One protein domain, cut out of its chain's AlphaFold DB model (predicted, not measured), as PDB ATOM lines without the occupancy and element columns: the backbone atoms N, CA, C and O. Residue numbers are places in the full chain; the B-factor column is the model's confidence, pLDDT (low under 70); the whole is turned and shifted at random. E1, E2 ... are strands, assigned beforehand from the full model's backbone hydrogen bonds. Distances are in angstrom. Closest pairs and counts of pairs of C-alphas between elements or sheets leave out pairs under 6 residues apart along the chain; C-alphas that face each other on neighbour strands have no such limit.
ATOM      1  N   ARG A 114     151.502 161.610 200.308       95.62
ATOM      2  CA  ARG A 114     152.201 160.337 200.134       95.62
ATOM      3  C   ARG A 114     152.624 160.224 198.675       95.62
ATOM      4  O   ARG A 114     151.828 160.513 197.782       95.62
ATOM      5  N   ILE A 115     153.872 159.822 198.460       96.88
ATOM      6  CA  ILE A 115     154.446 159.588 197.137       96.88
ATOM      7  C   ILE A 115     154.942 158.152 197.115       96.88
ATOM      8  O   ILE A 115     155.713 157.755 197.989       96.88
ATOM      9  N   GLU A 116     154.492 157.386 196.131       96.69
ATOM     10  CA  GLU A 116     154.874 155.988 195.950       96.69
ATOM     11  C   GLU A 116     155.359 155.742 194.524       96.69
ATOM     12  O   GLU A 116     154.918 156.439 193.606       96.69
ATOM     13  N   PRO A 117     156.233 154.752 194.297       95.50
ATOM     14  CA  PRO A 117     156.555 154.311 192.947       95.50
ATOM     15  C   PRO A 117     155.293 153.895 192.174       95.50
ATOM     16  O   PRO A 117     154.392 153.258 192.723       95.50
ATOM     17  N   GLY A 118     155.231 154.263 190.896       92.88
ATOM     18  CA  GLY A 118     154.210 153.777 189.969       92.88
ATOM     19  C   GLY A 118     154.478 152.344 189.504       92.88
ATOM     20  O   GLY A 118     155.401 151.675 189.968       92.88
ATOM     21  N   THR A 119     153.671 151.866 188.557       89.56
ATOM     22  CA  THR A 119     153.856 150.531 187.959       89.56
ATOM     23  C   THR A 119     154.829 150.554 186.784       89.56
ATOM     24  O   THR A 119     155.349 149.510 186.392       89.56
ATOM     25  N   ARG A 120     155.091 151.739 186.217       88.56
ATOM     26  CA  ARG A 120     156.028 151.950 185.107       88.56
ATOM     27  C   ARG A 120     157.314 152.653 185.564       88.56
ATOM     28  O   ARG A 120     157.309 153.354 186.575       88.56
ATOM     29  N   PRO A 121     158.422 152.529 184.810       87.06
ATOM     30  CA  PRO A 121     159.612 153.339 185.046       87.06
ATOM     31  C   PRO A 121     159.282 154.834 185.022       87.06
ATOM     32  O   PRO A 121     158.486 155.276 184.189       87.06
ATOM     33  N   LEU A 122     159.932 155.605 185.901       93.44
ATOM     34  CA  LEU A 122     159.790 157.068 185.976       93.44
ATOM     35  C   LEU A 122     158.339 157.519 186.214       93.44
ATOM     36  O   LEU A 122     157.918 158.590 185.770       93.44
ATOM     37  N   GLU A 123     157.573 156.673 186.893       96.00
ATOM     38  CA  GLU A 123     156.202 156.924 187.295       96.00
ATOM     39  C   GLU A 123     156.111 156.977 188.820       96.00
ATOM     40  O   GLU A 123     156.811 156.259 189.538       96.00
ATOM     41  N   SER A 124     155.244 157.839 189.332       97.81
ATOM     42  CA  SER A 124     154.960 157.961 190.755       97.81
ATOM     43  C   SER A 124     153.479 158.208 190.976       97.81
ATOM     44  O   SER A 124     152.831 158.924 190.216       97.81
ATOM     45  N   LYS A 125     152.950 157.626 192.044       97.75
ATOM     46  CA  LYS A 125     151.601 157.858 192.542       97.75
ATOM     47  C   LYS A 125     151.659 158.905 193.637       97.75
ATOM     48  O   LYS A 125     152.437 158.777 194.580       97.75
ATOM     49  N   ILE A 126     150.846 159.942 193.503       97.44
ATOM     50  CA  ILE A 126     150.757 161.046 194.451       97.44
ATOM     51  C   ILE A 126     149.367 161.036 195.067       97.44
ATOM     52  O   ILE A 126     148.373 161.139 194.355       97.44
ATOM     53  N   LYS A 127     149.302 160.993 196.397       96.12
ATOM     54  CA  LYS A 127     148.063 161.207 197.146       96.12
ATOM     55  C   LYS A 127     148.246 162.353 198.129       96.12
ATOM     56  O   LYS A 127     149.029 162.244 199.073       96.12
ATOM     57  N   VAL A 128     147.535 163.455 197.903       95.06
ATOM     58  CA  VAL A 128     147.553 164.632 198.785       95.06
ATOM     59  C   VAL A 128     146.623 164.392 199.975       95.06
ATOM     60  O   VAL A 128     145.539 163.831 199.824       95.06
ATOM     61  N   ALA A 129     147.056 164.788 201.170       93.88
ATOM     62  CA  ALA A 129     146.267 164.656 202.388       93.88
ATOM     63  C   ALA A 129     145.069 165.618 202.389       93.88
ATOM     64  O   ALA A 129     145.176 166.747 201.916       93.88
ATOM     65  N   GLU A 130     143.953 165.210 202.996       91.69
ATOM     66  CA  GLU A 130     142.717 166.013 203.034       91.69
ATOM     67  C   GLU A 130     142.879 167.348 203.773       91.69
ATOM     68  O   GLU A 130     142.210 168.320 203.448       91.69
ATOM     69  N   PHE A 131     143.796 167.413 204.744       90.19
ATOM     70  CA  PHE A 131     144.086 168.633 205.505       90.19
ATOM     71  C   PHE A 131     145.069 169.585 204.802       90.19
ATOM     72  O   PHE A 131     145.389 170.643 205.353       90.19
ATOM     73  N   ALA A 132     145.625 169.201 203.648       90.00
ATOM     74  CA  ALA A 132     146.458 170.107 202.869       90.00
ATOM     75  C   ALA A 132     145.602 171.264 202.330       90.00
ATOM     76  O   ALA A 132     144.421 171.102 202.027       90.00
ATOM     77  N   ALA A 133     146.201 172.444 202.221       86.75
ATOM     78  CA  ALA A 133     145.573 173.601 201.607       86.75
ATOM     79  C   ALA A 133     145.344 173.370 200.102       86.75
ATOM     80  O   ALA A 133     145.936 172.481 199.490       86.75
ATOM     81  N   GLU A 134     144.513 174.219 199.491       83.25
ATOM     82  CA  GLU A 134     144.144 174.105 198.073       83.25
ATOM     83  C   GLU A 134     145.340 174.189 197.121       83.25
ATOM     84  O   GLU A 134     145.325 173.578 196.054       83.25
ATOM     85  N   ARG A 135     146.397 174.916 197.504       84.12
ATOM     86  CA  ARG A 135     147.607 175.013 196.693       84.12
ATOM     87  C   ARG A 135     148.380 173.694 196.729       84.12
ATOM     88  O   ARG A 135     149.097 173.394 197.686       84.12
ATOM     89  N   ARG A 136     148.281 172.951 195.627       90.06
ATOM     90  CA  ARG A 136     149.037 171.726 195.343       90.06
ATOM     91  C   ARG A 136     149.614 171.791 193.936       90.06
ATOM     92  O   ARG A 136     148.885 171.831 192.953       90.06
ATOM     93  N   GLU A 137     150.935 171.820 193.843       93.31
ATOM     94  CA  GLU A 137     151.630 172.074 192.588       93.31
ATOM     95  C   GLU A 137     152.783 171.091 192.406       93.31
ATOM     96  O   GLU A 137     153.636 170.945 193.282       93.31
ATOM     97  N   LEU A 138     152.833 170.427 191.254       97.06
ATOM     98  CA  LEU A 138     154.003 169.669 190.839       97.06
ATOM     99  C   LEU A 138     154.984 170.634 190.168       97.06
ATOM    100  O   LEU A 138     154.708 171.179 189.100       97.06
ATOM    101  N   LEU A 139     156.133 170.841 190.797       96.25
ATOM    102  CA  LEU A 139     157.245 171.602 190.245       96.25
ATOM    103  C   LEU A 139     158.189 170.637 189.544       96.25
ATOM    104  O   LEU A 139     158.739 169.740 190.175       96.25
ATOM    105  N   VAL A 140     158.385 170.823 188.247       96.94
ATOM    106  CA  VAL A 140     159.288 170.000 187.440       96.94
ATOM    107  C   VAL A 140     160.421 170.875 186.959       96.94
ATOM    108  O   VAL A 140     160.183 171.948 186.407       96.94
ATOM    109  N   MET A 141     161.645 170.416 187.166       94.62
ATOM    110  CA  MET A 141     162.849 171.076 186.698       94.62
ATOM    111  C   MET A 141     163.572 170.184 185.705       94.62
ATOM    112  O   MET A 141     163.695 168.980 185.918       94.62
ATOM    113  N   GLY A 142     164.051 170.788 184.626       93.31
ATOM    114  CA  GLY A 142     164.835 170.133 183.597       93.31
ATOM    115  C   GLY A 142     166.140 170.874 183.346       93.31
ATOM    116  O   GLY A 142     166.196 172.104 183.404       93.31
ATOM    117  N   TYR A 143     167.191 170.115 183.067       90.31
ATOM    118  CA  TYR A 143     168.545 170.603 182.857       90.31
ATOM    119  C   TYR A 143     169.028 170.123 181.473       90.31
ATOM    120  O   TYR A 143     169.300 168.928 181.309       90.31
ATOM    121  N   PRO A 144     169.111 170.995 180.450       84.00
ATOM    122  CA  PRO A 144     168.673 172.395 180.429       84.00
ATOM    123  C   PRO A 144     167.179 172.591 180.116       84.00
ATOM    124  O   PRO A 144     166.684 173.703 180.267       84.00
ATOM    125  N   ALA A 145     166.481 171.554 179.648       86.62
ATOM    126  CA  ALA A 145     165.123 171.647 179.116       86.62
ATOM    127  C   ALA A 145     164.154 170.754 179.893       86.62
ATOM    128  O   ALA A 145     164.541 169.715 180.417       86.62
ATOM    129  N   LEU A 146     162.881 171.145 179.952       92.44
ATOM    130  CA  LEU A 146     161.858 170.375 180.661       92.44
ATOM    131  C   LEU A 146     161.600 168.999 180.024       92.44
ATOM    132  O   LEU A 146     161.545 168.896 178.795       92.44
ATOM    133  N   PRO A 147     161.346 167.957 180.837       94.69
ATOM    134  CA  PRO A 147     160.821 166.694 180.336       94.69
ATOM    135  C   PRO A 147     159.355 166.819 179.905       94.69
ATOM    136  O   PRO A 147     158.655 167.778 180.246       94.69
ATOM    137  N   GLN A 148     158.855 165.801 179.204       92.81
ATOM    138  CA  GLN A 148     157.417 165.613 179.045       92.81
ATOM    139  C   GLN A 148     156.817 165.081 180.350       92.81
ATOM    140  O   GLN A 148     157.354 164.154 180.962       92.81
ATOM    141  N   VAL A 149     155.680 165.647 180.750       95.38
ATOM    142  CA  VAL A 149     154.960 165.288 181.977       95.38
ATOM    143  C   VAL A 149     153.588 164.758 181.601       95.38
ATOM    144  O   VAL A 149     152.892 165.354 180.778       95.38
ATOM    145  N   PHE A 150     153.199 163.645 182.211       95.19
ATOM    146  CA  PHE A 150     151.896 163.026 182.022       95.19
ATOM    147  C   PHE A 150     151.195 162.901 183.371       95.19
ATOM    148  O   PHE A 150     151.794 162.388 184.314       95.19
ATOM    149  N   LEU A 151     149.939 163.337 183.440       95.88
ATOM    150  CA  LEU A 151     149.054 163.171 184.593       95.88
ATOM    151  C   LEU A 151     147.933 162.208 184.191       95.88
ATOM    152  O   LEU A 151     147.261 162.429 183.182       95.88
ATOM    153  N   ASP A 152     147.798 161.098 184.916       94.81
ATOM    154  CA  ASP A 152     146.892 159.978 184.609       94.81
ATOM    155  C   ASP A 152     146.975 159.525 183.143       94.81
ATOM    156  O   ASP A 152     145.985 159.307 182.444       94.81
ATOM    157  N   GLY A 153     148.212 159.423 182.648       91.44
ATOM    158  CA  GLY A 153     148.525 158.988 181.287       91.44
ATOM    159  C   GLY A 153     148.324 160.045 180.196       91.44
ATOM    160  O   GLY A 153     148.733 159.802 179.061       91.44
ATOM    161  N   LYS A 154     147.771 161.221 180.511       92.50
ATOM    162  CA  LYS A 154     147.548 162.307 179.546       92.50
ATOM    163  C   LYS A 154     148.681 163.334 179.603       92.50
ATOM    164  O   LYS A 154     149.102 163.677 180.707       92.50
ATOM    165  N   PRO A 155     149.172 163.857 178.461       91.75
ATOM    166  CA  PRO A 155     150.136 164.954 178.460       91.75
ATOM    167  C   PRO A 155     149.614 166.145 179.267       91.75
ATOM    168  O   PRO A 155     148.490 166.602 179.058       91.75
ATOM    169  N   ALA A 156     150.434 166.646 180.185       93.50
ATOM    170  CA  ALA A 156     150.094 167.772 181.037       93.50
ATOM    171  C   ALA A 156     150.666 169.075 180.474       93.50
ATOM    172  O   ALA A 156     151.795 169.123 179.981       93.50
ATOM    173  N   THR A 157     149.887 170.149 180.581       92.00
ATOM    174  CA  THR A 157     150.318 171.495 180.193       92.00
ATOM    175  C   THR A 157     150.704 172.266 181.452       92.00
ATOM    176  O   THR A 157     149.916 172.293 182.397       92.00
ATOM    177  N   PRO A 158     151.892 172.885 181.504       94.19
ATOM    178  CA  PRO A 158     152.290 173.648 182.676       94.19
ATOM    179  C   PRO A 158     151.512 174.960 182.770       94.19
ATOM    180  O   PRO A 158     151.294 175.633 181.763       94.19
ATOM    181  N   THR A 159     151.150 175.350 183.988       92.31
ATOM    182  CA  THR A 159     150.461 176.615 184.284       92.31
ATOM    183  C   THR A 159     151.415 177.802 184.272       92.31
ATOM    184  O   THR A 159     151.019 178.927 183.972       92.31
ATOM    185  N   ARG A 160     152.697 177.560 184.564       89.69
ATOM    186  CA  ARG A 160     153.761 178.562 184.491       89.69
ATOM    187  C   ARG A 160     155.098 177.935 184.133       89.69
ATOM    188  O   ARG A 160     155.337 176.761 184.409       89.69
ATOM    189  N   ARG A 161     155.984 178.746 183.555       90.00
ATOM    190  CA  ARG A 161     157.363 178.369 183.232       90.00
ATOM    191  C   ARG A 161     158.333 179.459 183.656       90.00
ATOM    192  O   ARG A 161     158.014 180.645 183.632       90.00
ATOM    193  N   THR A 162     159.534 179.065 184.033       86.69
ATOM    194  CA  THR A 162     160.647 179.967 184.326       86.69
ATOM    195  C   THR A 162     161.930 179.303 183.862       86.69
ATOM    196  O   THR A 162     162.047 178.084 183.908       86.69
ATOM    197  N   LYS A 163     162.895 180.094 183.405       83.75
ATOM    198  CA  LYS A 163     164.212 179.604 182.999       83.75
ATOM    199  C   LYS A 163     165.306 180.330 183.758       83.75
ATOM    200  O   LYS A 163     165.141 181.498 184.120       83.75
ATOM    201  N   SER A 164     166.421 179.645 183.968       74.44
ATOM    202  CA  SER A 164     167.618 180.205 184.578       74.44
ATOM    203  C   SER A 164     168.098 181.435 183.810       74.44
ATOM    204  O   SER A 164     168.138 181.426 182.577       74.44
ATOM    205  N   ARG A 165     168.550 182.455 184.539       70.12
ATOM    206  CA  ARG A 165     169.405 183.516 184.001       70.12
ATOM    207  C   ARG A 165     170.808 183.303 184.554       70.12
ATOM    208  O   ARG A 165     171.111 183.749 185.657       70.12
ATOM    209  N   LEU A 166     171.618 182.536 183.829       64.75
ATOM    210  CA  LEU A 166     172.977 182.211 184.261       64.75
ATOM    211  C   LEU A 166     173.782 183.492 184.477       64.75
ATOM    212  O   LEU A 166     173.769 184.376 183.626       64.75
ATOM    213  N   ASN A 167     174.466 183.578 185.619       57.22
ATOM    214  CA  ASN A 167     175.318 184.707 186.001       57.22
ATOM    215  C   ASN A 167     174.619 186.086 186.043       57.22
ATOM    216  O   ASN A 167     175.294 187.113 186.039       57.22
ATOM    217  N   ALA A 168     173.284 186.141 186.118       57.62
ATOM    218  CA  ALA A 168     172.551 187.388 186.334       57.62
ATOM    219  C   ALA A 168     172.506 187.723 187.837       57.62
ATOM    220  O   ALA A 168     171.604 187.284 188.553       57.62
ATOM    221  N   TYR A 169     173.496 188.475 188.321       57.09
ATOM    222  CA  TYR A 169     173.599 188.887 189.727       57.09
ATOM    223  C   TYR A 169     172.957 190.258 189.990       57.09
ATOM    224  O   TYR A 169     173.064 191.157 189.156       57.09
ATOM    225  N   PRO A 170     172.373 190.481 191.181       48.28
ATOM    226  CA  PRO A 170     172.242 191.824 191.732       48.28
ATOM    227  C   PRO A 170     173.627 192.355 192.164       48.28
ATOM    228  O   PRO A 170     174.451 191.604 192.685       48.28
ATOM    229  N   GLY A 171     173.889 193.649 191.940       46.38
ATOM    230  CA  GLY A 171     175.228 194.274 191.922       46.38
ATOM    231  C   GLY A 171     176.068 194.297 193.212       46.38
ATOM    232  O   GLY A 171     177.034 195.050 193.269       46.38
ATOM    233  N   TYR A 172     175.728 193.517 194.242       46.28
ATOM    234  CA  TYR A 172     176.449 193.449 195.524       46.28
ATOM    235  C   TYR A 172     177.199 192.127 195.766       46.28
ATOM    236  O   TYR A 172     178.058 192.069 196.643       46.28
ATOM    237  N   ALA A 173     176.940 191.075 194.983       45.12
ATOM    238  CA  ALA A 173     177.935 190.019 194.786       45.12
ATOM    239  C   ALA A 173     178.948 190.547 193.763       45.12
ATOM    240  O   ALA A 173     178.539 191.246 192.837       45.12
ATOM    241  N   ARG A 174     180.252 190.274 193.925       45.25
ATOM    242  CA  ARG A 174     181.283 190.757 192.984       45.25
ATOM    243  C   ARG A 174     180.814 190.550 191.539       45.25
ATOM    244  O   ARG A 174     180.681 189.410 191.095       45.25
ATOM    245  N   SER A 175     180.578 191.654 190.828       42.22
ATOM    246  CA  SER A 175     180.426 191.641 189.375       42.22
ATOM    247  C   SER A 175     181.612 190.861 188.797       42.22
ATOM    248  O   SER A 175     182.758 191.177 189.116       42.22
ATOM    249  N   GLY A 176     181.349 189.802 188.028       48.03
ATOM    250  CA  GLY A 176     182.405 189.074 187.319       48.03
ATOM    251  C   GLY A 176     183.050 187.872 188.022       48.03
ATOM    252  O   GLY A 176     184.171 187.529 187.664       48.03
ATOM    253  N   MET A 177     182.377 187.168 188.941       53.19
ATOM    254  CA  MET A 177     182.777 185.786 189.292       53.19
ATOM    255  C   MET A 177     181.728 184.762 188.829       53.19
ATOM    256  O   MET A 177     180.902 184.328 189.641       53.19
ATOM    257  N   PRO A 178     181.738 184.385 187.530       59.94
ATOM    258  CA  PRO A 178     180.900 183.313 187.000       59.94
ATOM    259  C   PRO A 178     180.990 182.064 187.878       59.94
ATOM    260  O   PRO A 178     182.084 181.658 188.269       59.94
ATOM    261  N   SER A 179     179.855 181.452 188.213       63.00
ATOM    262  CA  SER A 179     179.884 180.142 188.865       63.00
ATOM    263  C   SER A 179     180.059 179.063 187.800       63.00
ATOM    264  O   SER A 179     179.180 178.868 186.964       63.00
ATOM    265  N   GLU A 180     181.162 178.314 187.862       67.75
ATOM    266  CA  GLU A 180     181.386 177.123 187.021       67.75
ATOM    267  C   GLU A 180     180.376 176.000 187.314       67.75
ATOM    268  O   GLU A 180     180.215 175.071 186.528       67.75
ATOM    269  N   LYS A 181     179.670 176.086 188.449       73.50
ATOM    270  CA  LYS A 181     178.652 175.116 188.871       73.50
ATOM    271  C   LYS A 181     177.238 175.511 188.448       73.50
ATOM    272  O   LYS A 181     176.322 174.697 188.588       73.50
ATOM    273  N   ALA A 182     177.025 176.738 187.965       70.75
ATOM    274  CA  ALA A 182     175.708 177.180 187.525       70.75
ATOM    275  C   ALA A 182     175.310 176.450 186.235       70.75
ATOM    276  O   ALA A 182     175.985 176.534 185.211       70.75
ATOM    277  N   ARG A 183     174.186 175.730 186.284       77.94
ATOM    278  CA  ARG A 183     173.654 174.945 185.160       77.94
ATOM    279  C   ARG A 183     172.438 175.646 184.579       77.94
ATOM    280  O   ARG A 183     171.608 176.143 185.341       77.94
ATOM    281  N   ALA A 184     172.316 175.674 183.252       81.44
ATOM    282  CA  ALA A 184     171.073 176.109 182.623       81.44
ATOM    283  C   ALA A 184     169.934 175.198 183.096       81.44
ATOM    284  O   ALA A 184     170.104 173.979 183.159       81.44
ATOM    285  N   TRP A 185     168.795 175.789 183.439       86.06
ATOM    286  CA  TRP A 185     167.617 175.042 183.860       86.06
ATOM    287  C   TRP A 185     166.333 175.709 183.392       86.06
ATOM    288  O   TRP A 185     166.243 176.935 183.277       86.06
ATOM    289  N   GLU A 186     165.314 174.888 183.191       91.06
ATOM    290  CA  GLU A 186     163.927 175.307 183.070       91.06
ATOM    291  C   GLU A 186     163.112 174.677 184.195       91.06
ATOM    292  O   GLU A 186     163.336 173.535 184.583       91.06
ATOM    293  N   MET A 187     162.160 175.434 184.727       92.56
ATOM    294  CA  MET A 187     161.200 174.984 185.722       92.56
ATOM    295  C   MET A 187     159.791 175.228 185.196       92.56
ATOM    296  O   MET A 187     159.490 176.299 184.666       92.56
ATOM    297  N   ALA A 188     158.916 174.253 185.392       95.44
ATOM    298  CA  ALA A 188     157.497 174.352 185.125       95.44
ATOM    299  C   ALA A 188     156.683 173.987 186.364       95.44
ATOM    300  O   ALA A 188     157.030 173.062 187.095       95.44
ATOM    301  N   GLY A 189     155.589 174.714 186.568       95.88
ATOM    302  CA  GLY A 189     154.556 174.370 187.538       95.88
ATOM    303  C   GLY A 189     153.383 173.683 186.851       95.88
ATOM    304  O   GLY A 189     152.947 174.136 185.791       95.88
ATOM    305  N   PHE A 190     152.878 172.605 187.443       95.88
ATOM    306  CA  PHE A 190     151.662 171.913 187.021       95.88
ATOM    307  C   PHE A 190     150.687 171.901 188.191       95.88
ATOM    308  O   PHE A 190     151.000 171.387 189.266       95.88
ATOM    309  N   ASP A 191     149.519 172.499 187.984       92.31
ATOM    310  CA  ASP A 191     148.484 172.564 189.006       92.31
ATOM    311  C   ASP A 191     147.815 171.198 189.181       92.31
ATOM    312  O   ASP A 191     147.379 170.577 188.209       92.31
ATOM    313  N   LEU A 192     147.752 170.726 190.427       92.81
ATOM    314  CA  LEU A 192     147.078 169.486 190.798       92.81
ATOM    315  C   LEU A 192     145.719 169.751 191.466       92.81
ATOM    316  O   LEU A 192     145.075 168.812 191.937       92.81
ATOM    317  N   ALA A 193     145.256 171.006 191.535       87.31
ATOM    318  CA  ALA A 193     143.994 171.393 192.164       87.31
ATOM    319  C   ALA A 193     142.796 170.596 191.627       87.31
ATOM    320  O   ALA A 193     141.965 170.149 192.415       87.31
ATOM    321  N   SER A 194     142.740 170.325 190.323       85.88
ATOM    322  CA  SER A 194     141.643 169.575 189.692       85.88
ATOM    323  C   SER A 194     141.495 168.126 190.172       85.88
ATOM    324  O   SER A 194     140.424 167.549 190.012       85.88
ATOM    325  N   PHE A 195     142.527 167.539 190.786       85.62
ATOM    326  CA  PHE A 195     142.515 166.143 191.234       85.62
ATOM    327  C   PHE A 195     142.050 165.958 192.684       85.62
ATOM    328  O   PHE A 195     141.902 164.829 193.147       85.62
ATOM    329  N   GLY A 196     141.779 167.040 193.422       85.56
ATOM    330  CA  GLY A 196     141.287 166.910 194.794       85.56
ATOM    331  C   GLY A 196     142.253 166.124 195.690       85.56
ATOM    332  O   GLY A 196     143.466 166.342 195.693       85.56
ATOM    333  N   THR A 197     141.690 165.198 196.459       85.69
ATOM    334  CA  THR A 197     142.413 164.236 197.308       85.69
ATOM    335  C   THR A 197     142.545 162.858 196.646       85.69
ATOM    336  O   THR A 197     143.018 161.907 197.278       85.69
ATOM    337  N   ALA A 198     142.128 162.736 195.379       91.88
ATOM    338  CA  ALA A 198     142.289 161.514 194.608       91.88
ATOM    339  C   ALA A 198     143.777 161.230 194.356       91.88
ATOM    340  O   ALA A 198     144.620 162.130 194.349       91.88
ATOM    341  N   GLU A 199     144.104 159.952 194.170       95.75
ATOM    342  CA  GLU A 199     145.444 159.557 193.743       95.75
ATOM    343  C   GLU A 199     145.662 159.974 192.285       95.75
ATOM    344  O   GLU A 199     144.822 159.701 191.431       95.75
ATOM    345  N   VAL A 200     146.804 160.605 192.016       96.56
ATOM    346  CA  VAL A 200     147.263 160.985 190.679       96.56
ATOM    347  C   VAL A 200     148.478 160.164 190.300       96.56
ATOM    348  O   VAL A 200     149.433 160.055 191.072       96.56
ATOM    349  N   THR A 201     148.484 159.639 189.080       97.69
ATOM    350  CA  THR A 201     149.664 159.008 188.491       97.69
ATOM    351  C   THR A 201     150.436 160.034 187.674       97.69
ATOM    352  O   THR A 201     149.942 160.540 186.667       97.69
ATOM    353  N   VAL A 202     151.670 160.322 188.077       97.88
ATOM    354  CA  VAL A 202     152.592 161.198 187.348       97.88
ATOM    355  C   VAL A 202     153.638 160.351 186.653       97.88
ATOM    356  O   VAL A 202     154.286 159.531 187.294       97.88
ATOM    357  N   ARG A 203     153.853 160.577 185.358       96.75
ATOM    358  CA  ARG A 203     154.938 159.943 184.604       96.75
ATOM    359  C   ARG A 203     155.778 160.984 183.885       96.75
ATOM    360  O   ARG A 203     155.241 161.931 183.310       96.75
ATOM    361  N   PHE A 204     157.083 160.746 183.857       96.00
ATOM    362  CA  PHE A 204     158.049 161.566 183.137       96.00
ATOM    363  C   PHE A 204     158.586 160.820 181.913       96.00
ATOM    364  O   PHE A 204     158.728 159.596 181.911       96.00
ATOM    365  N   ALA A 205     158.878 161.560 180.851       91.56
ATOM    366  CA  ALA A 205     159.668 161.085 179.721       91.56
ATOM    367  C   ALA A 205     160.608 162.194 179.260       91.56
ATOM    368  O   ALA A 205     160.326 163.375 179.475       91.56
ATOM    369  N   GLY A 206     161.713 161.826 178.613       85.38
ATOM    370  CA  GLY A 206     162.552 162.822 177.960       85.38
ATOM    371  C   GLY A 206     161.774 163.602 176.903       85.38
ATOM    372  O   GLY A 206     160.700 163.198 176.449       85.38
ATOM    373  N   ALA A 207     162.311 164.759 176.543       78.50
ATOM    374  CA  ALA A 207     161.804 165.540 175.426       78.50
ATOM    375  C   ALA A 207     162.502 165.092 174.129       78.50
ATOM    376  O   ALA A 207     163.043 163.992 174.045       78.50
ATOM    377  N   GLU A 208     162.527 165.953 173.110       72.56
ATOM    378  CA  GLU A 208     163.294 165.704 171.879       72.56
ATOM    379  C   GLU A 208     164.787 165.432 172.128       72.56
ATOM    380  O   GLU A 208     165.448 164.826 171.292       72.56
ATOM    381  N   GLU A 209     165.321 165.900 173.253       75.31
ATOM    382  CA  GLU A 209     166.689 165.655 173.699       75.31
ATOM    383  C   GLU A 209     166.692 164.948 175.048       75.31
ATOM    384  O   GLU A 209     165.736 165.041 175.828       75.31
ATOM    385  N   ALA A 210     167.800 164.263 175.322       85.19
ATOM    386  CA  ALA A 210     168.065 163.747 176.647       85.19
ATOM    387  C   ALA A 210     168.187 164.921 177.622       85.19
ATOM    388  O   ALA A 210     168.746 165.970 177.298       85.19
ATOM    389  N   THR A 211     167.663 164.747 178.826       90.88
ATOM    390  CA  THR A 211     167.739 165.770 179.867       90.88
ATOM    391  C   THR A 211     167.907 165.122 181.227       90.88
ATOM    392  O   THR A 211     167.515 163.974 181.427       90.88
ATOM    393  N   LYS A 212     168.481 165.852 182.183       94.44
ATOM    394  CA  LYS A 212     168.322 165.514 183.597       94.44
ATOM    395  C   LYS A 212     167.098 166.237 184.112       94.44
ATOM    396  O   LYS A 212     166.952 167.431 183.860       94.44
ATOM    397  N   ALA A 213     166.244 165.540 184.844       95.31
ATOM    398  CA  ALA A 213     165.075 166.158 185.440       95.31
ATOM    399  C   ALA A 213     164.885 165.739 186.889       95.31
ATOM    400  O   ALA A 213     165.221 164.626 187.287       95.31
ATOM    401  N   GLU A 214     164.295 166.640 187.655       96.38
ATOM    402  CA  GLU A 214     163.784 166.383 188.992       96.38
ATOM    403  C   GLU A 214     162.367 166.944 189.099       96.38
ATOM    404  O   GLU A 214     161.980 167.863 188.371       96.38
ATOM    405  N   ALA A 215     161.576 166.386 190.005       97.50
ATOM    406  CA  ALA A 215     160.221 166.835 190.249       97.50
ATOM    407  C   ALA A 215     159.900 166.796 191.738       97.50
ATOM    408  O   ALA A 215     160.210 165.834 192.444       97.50
ATOM    409  N   TRP A 216     159.235 167.845 192.197       97.12
ATOM    410  CA  TRP A 216     158.918 168.078 193.591       97.12
ATOM    411  C   TRP A 216     157.460 168.479 193.715       97.12
ATOM    412  O   TRP A 216     156.986 169.382 193.029       97.12
ATOM    413  N   LEU A 217     156.741 167.820 194.610       96.31
ATOM    414  CA  LEU A 217     155.401 168.224 194.982       96.31
ATOM    415  C   LEU A 217     155.498 169.330 196.027       96.31
ATOM    416  O   LEU A 217     156.021 169.100 197.117       96.31
ATOM    417  N   LEU A 218     154.968 170.507 195.707       93.81
ATOM    418  CA  LEU A 218     154.758 171.604 196.639       93.81
ATOM    419  C   LEU A 218     153.314 171.559 197.132       93.81
ATOM    420  O   LEU A 218     152.367 171.620 196.350       93.81
ATOM    421  N   THR A 219     153.155 171.471 198.446       92.69
ATOM    422  CA  THR A 219     151.863 171.563 199.133       92.69
ATOM    423  C   THR A 219     151.978 172.548 200.282       92.69
ATOM    424  O   THR A 219     153.069 172.800 200.795       92.69
ATOM    425  N   GLU A 220     150.854 173.110 200.699       89.75
ATOM    426  CA  GLU A 220     150.784 173.987 201.864       89.75
ATOM    427  C   GLU A 220     149.793 173.406 202.879       89.75
ATOM    428  O   GLU A 220     148.944 172.582 202.541       89.75
ATOM    429  N   ARG A 221     149.902 173.799 204.147       88.75
ATOM    430  CA  ARG A 221     148.891 173.523 205.180       88.75
ATOM    431  C   ARG A 221     148.671 174.761 206.027       88.75
ATOM    432  O   ARG A 221     149.616 175.513 206.245       88.75
ATOM    433  N   GLY A 222     147.466 174.937 206.566       85.94
ATOM    434  CA  GLY A 222     147.223 175.959 207.586       85.94
ATOM    435  C   GLY A 222     148.132 175.742 208.803       85.94
ATOM    436  O   GLY A 222     148.278 174.612 209.278       85.94
ATOM    437  N   PHE A 223     148.776 176.809 209.275       85.25
ATOM    438  CA  PHE A 223     149.770 176.758 210.340       85.25
ATOM    439  C   PHE A 223     149.974 178.117 211.031       85.25
ATOM    440  O   PHE A 223     150.160 179.131 210.374       85.25
ATOM    441  N   GLY A 224     149.974 178.172 212.365       73.75
ATOM    442  CA  GLY A 224     150.359 179.394 213.092       73.75
ATOM    443  C   GLY A 224     149.457 180.624 212.877       73.75
ATOM    444  O   GLY A 224     149.919 181.748 213.078       73.75
ATOM    445  N   LYS A 225     148.186 180.450 212.468       65.25
ATOM    446  CA  LYS A 225     147.176 181.526 212.521       65.25
ATOM    447  C   LYS A 225     146.749 181.743 213.976       65.25
ATOM    448  O   LYS A 225     146.293 180.806 214.624       65.25
ATOM    449  N   GLN A 226     146.866 182.973 214.474       56.28
ATOM    450  CA  GLN A 226     146.169 183.408 215.686       56.28
ATOM    451  C   GLN A 226     144.807 183.969 215.271       56.28
ATOM    452  O   GLN A 226     144.741 184.724 214.302       56.28
ATOM    453  N   ALA A 227     143.743 183.593 215.978       49.84
ATOM    454  CA  ALA A 227     142.456 184.262 215.843       49.84
ATOM    455  C   ALA A 227     142.598 185.719 216.331       49.84
ATOM    456  O   ALA A 227     143.111 185.956 217.424       49.84
ATOM    457  N   ASP A 228     142.200 186.664 215.481       48.78
ATOM    458  CA  ASP A 228     141.764 188.021 215.825       48.78
ATOM    459  C   ASP A 228     142.696 188.896 216.681       48.78
ATOM    460  O   ASP A 228     142.400 189.225 217.830       48.78
ATOM    461  N   LYS A 229     143.796 189.390 216.092       43.72
ATOM    462  CA  LYS A 229     144.362 190.690 216.498       43.72
ATOM    463  C   LYS A 229     144.719 191.532 215.275       43.72
ATOM    464  O   LYS A 229     145.546 191.112 214.467       43.72
ATOM    465  N   ASP A 230     144.144 192.736 215.213       40.94
ATOM    466  CA  ASP A 230     144.287 193.802 214.198       40.94
ATOM    467  C   ASP A 230     145.714 194.376 214.028       40.94
ATOM    468  O   ASP A 230     145.910 195.488 213.547       40.94
ATOM    469  N   THR A 231     146.757 193.637 214.399       43.62
ATOM    470  CA  THR A 231     148.161 194.056 214.253       43.62
ATOM    471  C   THR A 231     148.854 193.371 213.076       43.62
ATOM    472  O   THR A 231     150.052 193.084 213.124       43.62
ATOM    473  N   LEU A 232     148.114 193.061 212.008       44.62
ATOM    474  CA  LEU A 232     148.716 192.557 210.777       44.62
ATOM    475  C   LEU A 232     149.409 193.706 210.038       44.62
ATOM    476  O   LEU A 232     148.778 194.678 209.631       44.62
ATOM    477  N   SER A 233     150.717 193.561 209.820       42.16
ATOM    478  CA  SER A 233     151.388 194.308 208.759       42.16
ATOM    479  C   SER A 233     150.724 193.931 207.425       42.16
ATOM    480  O   SER A 233     150.499 192.742 207.180       42.16
ATOM    481  N   PRO A 234     150.442 194.884 206.520       41.09
ATOM    482  CA  PRO A 234     149.854 194.593 205.208       41.09
ATOM    483  C   PRO A 234     150.737 193.690 204.321       41.09
ATOM    484  O   PRO A 234     150.294 193.236 203.271       41.09
ATOM    485  N   LEU A 235     151.972 193.393 204.747       40.38
ATOM    486  CA  LEU A 235     152.895 192.460 204.090       40.38
ATOM    487  C   LEU A 235     152.785 191.005 204.601       40.38
ATOM    488  O   LEU A 235     153.446 190.120 204.059       40.38
ATOM    489  N   THR A 236     151.965 190.730 205.622       44.31
ATOM    490  CA  THR A 236     151.744 189.378 206.171       44.31
ATOM    491  C   THR A 236     150.414 188.777 205.695       44.31
ATOM    492  O   THR A 236     149.358 189.088 206.230       44.31
ATOM    493  N   PHE A 237     150.472 187.865 204.720       51.12
ATOM    494  CA  PHE A 237     149.395 186.936 204.323       51.12
ATOM    495  C   PHE A 237     149.892 185.481 204.521       51.12
ATOM    496  O   PHE A 237     151.097 185.252 204.438       51.12
ATOM    497  N   PRO A 238     149.031 184.487 204.833       60.41
ATOM    498  CA  PRO A 238     148.714 184.170 206.221       60.41
ATOM    499  C   PRO A 238     149.057 182.724 206.595       60.41
ATOM    500  O   PRO A 238     148.599 181.809 205.926       60.41
ATOM    501  N   GLY A 239     149.729 182.510 207.729       73.88
ATOM    502  CA  GLY A 239     149.652 181.281 208.527       73.88
ATOM    503  C   GLY A 239     149.535 179.977 207.731       73.88
ATOM    504  O   GLY A 239     148.587 179.210 207.927       73.88
ATOM    505  N   VAL A 240     150.465 179.765 206.804       81.75
ATOM    506  CA  VAL A 240     150.612 178.528 206.045       81.75
ATOM    507  C   VAL A 240     152.052 178.071 206.126       81.75
ATOM    508  O   VAL A 240     152.970 178.884 206.079       81.75
ATOM    509  N   LEU A 241     152.243 176.765 206.239       86.94
ATOM    510  CA  LEU A 241     153.550 176.132 206.176       86.94
ATOM    511  C   LEU A 241     153.673 175.381 204.852       86.94
ATOM    512  O   LEU A 241     152.813 174.550 204.535       86.94
ATOM    513  N   ARG A 242     154.738 175.661 204.096       88.00
ATOM    514  CA  ARG A 242     155.062 174.951 202.859       88.00
ATOM    515  C   ARG A 242     155.769 173.635 203.144       88.00
ATOM    516  O   ARG A 242     156.695 173.566 203.951       88.00
ATOM    517  N   HIS A 243     155.373 172.608 202.408       91.19
ATOM    518  CA  HIS A 243     156.051 171.325 202.347       91.19
ATOM    519  C   HIS A 243     156.414 170.987 200.907       91.19
ATOM    520  O   HIS A 243     155.620 171.166 199.980       91.19
ATOM    521  N   THR A 244     157.606 170.435 200.750       93.69
ATOM    522  CA  THR A 244     158.124 169.915 199.492       93.69
ATOM    523  C   THR A 244     158.443 168.437 199.660       93.69
ATOM    524  O   THR A 244     159.033 168.020 200.657       93.69
ATOM    525  N   ALA A 245     158.040 167.625 198.688       94.31
ATOM    526  CA  ALA A 245     158.308 166.193 198.691       94.31
ATOM    527  C   ALA A 245     158.826 165.757 197.320       94.31
ATOM    528  O   ALA A 245     158.282 166.155 196.290       94.31
ATOM    529  N   ALA A 246     159.897 164.965 197.305       95.81
ATOM    530  CA  ALA A 246     160.496 164.487 196.065       95.81
ATOM    531  C   ALA A 246     159.544 163.512 195.365       95.81
ATOM    532  O   ALA A 246     159.206 162.474 195.928       95.81
ATOM    533  N   VAL A 247     159.144 163.846 194.140       97.31
ATOM    534  CA  VAL A 247     158.396 162.958 193.236       97.31
ATOM    535  C   VAL A 247     159.377 162.218 192.330       97.31
ATOM    536  O   VAL A 247     159.283 161.012 192.157       97.31
ATOM    537  N   LEU A 248     160.365 162.941 191.804       96.00
ATOM    538  CA  LEU A 248     161.465 162.407 191.013       96.00
ATOM    539  C   LEU A 248     162.751 163.088 191.482       96.00
ATOM    540  O   LEU A 248     162.859 164.312 191.436       96.00
ATOM    541  N   ARG A 249     163.732 162.312 191.945       94.62
ATOM    542  CA  ARG A 249     165.089 162.829 192.194       94.62
ATOM    543  C   ARG A 249     165.793 163.093 190.865       94.62
ATOM    544  O   ARG A 249     165.389 162.498 189.873       94.62
ATOM    545  N   GLU A 250     166.825 163.941 190.840       94.44
ATOM    546  CA  GLU A 250     167.578 164.239 189.606       94.44
ATOM    547  C   GLU A 250     167.956 162.934 188.884       94.44
ATOM    548  O   GLU A 250     168.758 162.144 189.375       94.44
ATOM    549  N   THR A 251     167.308 162.692 187.746       94.62
ATOM    550  CA  THR A 251     167.381 161.440 186.990       94.62
ATOM    551  C   THR A 251     167.609 161.763 185.524       94.62
ATOM    552  O   THR A 251     167.046 162.721 184.990       94.62
ATOM    553  N   GLU A 252     168.437 160.959 184.865       94.50
ATOM    554  CA  GLU A 252     168.629 161.039 183.421       94.50
ATOM    555  C   GLU A 252     167.408 160.481 182.690       94.50
ATOM    556  O   GLU A 252     166.966 159.356 182.923       94.50
ATOM    557  N   LEU A 253     166.862 161.292 181.792       93.00
ATOM    558  CA  LEU A 253     165.760 160.941 180.918       93.00
ATOM    559  C   LEU A 253     166.298 160.859 179.490       93.00
ATOM    560  O   LEU A 253     166.764 161.877 178.964       93.00
ATOM    561  N   PRO A 254     166.255 159.677 178.848       88.62
ATOM    562  CA  PRO A 254     166.716 159.535 177.476       88.62
ATOM    563  C   PRO A 254     165.837 160.361 176.539       88.62
ATOM    564  O   PRO A 254     164.649 160.555 176.803       88.62
TER     565      PRO A 254
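What this domain is: This is residues 114 to 254 of the 399 residues of an uncharacterized protein of Verrucomicrobia bacterium (UniProt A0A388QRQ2). What is the main picture? Two antiparallel sheets lie face to face as a sandwich, the larger E5 E6 E3 E8 E9 and the smaller E1 E2 E7 E4; residues 227 to 237, in the loop of the long hairpin E8 and E9, stick out, and the E5 to E6 loop reaches far from the middle. What is it made of? The printed part has 141 residues, with no named helix and nine named strands, E1 to E9 in order; its class is all strand, though under half of the residues, 64, are in named elements. How is it shaped? It is loose, with a radius of gyration of the C-alphas of 18.1 A, and flat, spanning 54 by 49 by 21 A.

Where its parts are: Where is the larger sheet? E5 is residues 160 to 163, E6 186 to 191 and E3 136 to 143, 23.2 A long. E8, residues 211 to 222, spans 36.0 A, and E9, residues 240 to 253, spans 34.2 A, ending at C-alpha 253 (165.760, 160.941, 180.918). Where is the smaller sheet? E1, residues 114 to 117, begins at C-alpha 114 (152.201, 160.337, 200.134). E2 is residues 123 to 128, E7 200 to 205 and E4 148 to 151.

How they stand to each other: How is the larger sheet paired? It is twisted, with E5 and E9 as edge strands. N 162 and O 187 are 2.8 A apart in the hairpin E5 and E6, N 140 and O 188 2.9 A between E6 and E3. N 139 and O 216 are 2.8 A apart between E3 and E8, N 217 and O 245 2.8 A in the hairpin E8 and E9. And the smaller one? N 116 and O 125 are 2.9 A apart in the hairpin E1 and E2, N 124 and O 202 2.8 A between E2 and E7, N 150 and O 203 2.9 A between E7 and E4. How do the sheets meet? The facing parts of this sandwich, two sheets face to face, are 9.9 A centre to centre, their best planes 6 degrees apart. The closest C-alphas of E1 and E9 are those of Ile 115 and Val 247, at 6.5 A.

The domain as a whole: How large is it? The two C-alphas farthest apart, those of Asp 230 and Pro 254, are 55.0 A apart. Which links are long? Those from E5 to E6, with 22 residues, and from E8 to E9, with 17, are long; the printed part has no cut. Where is confidence low? The model's pLDDT is under 70 at residues 166 to 180 and 225 to 238, and the mean of the printed part is 82.3.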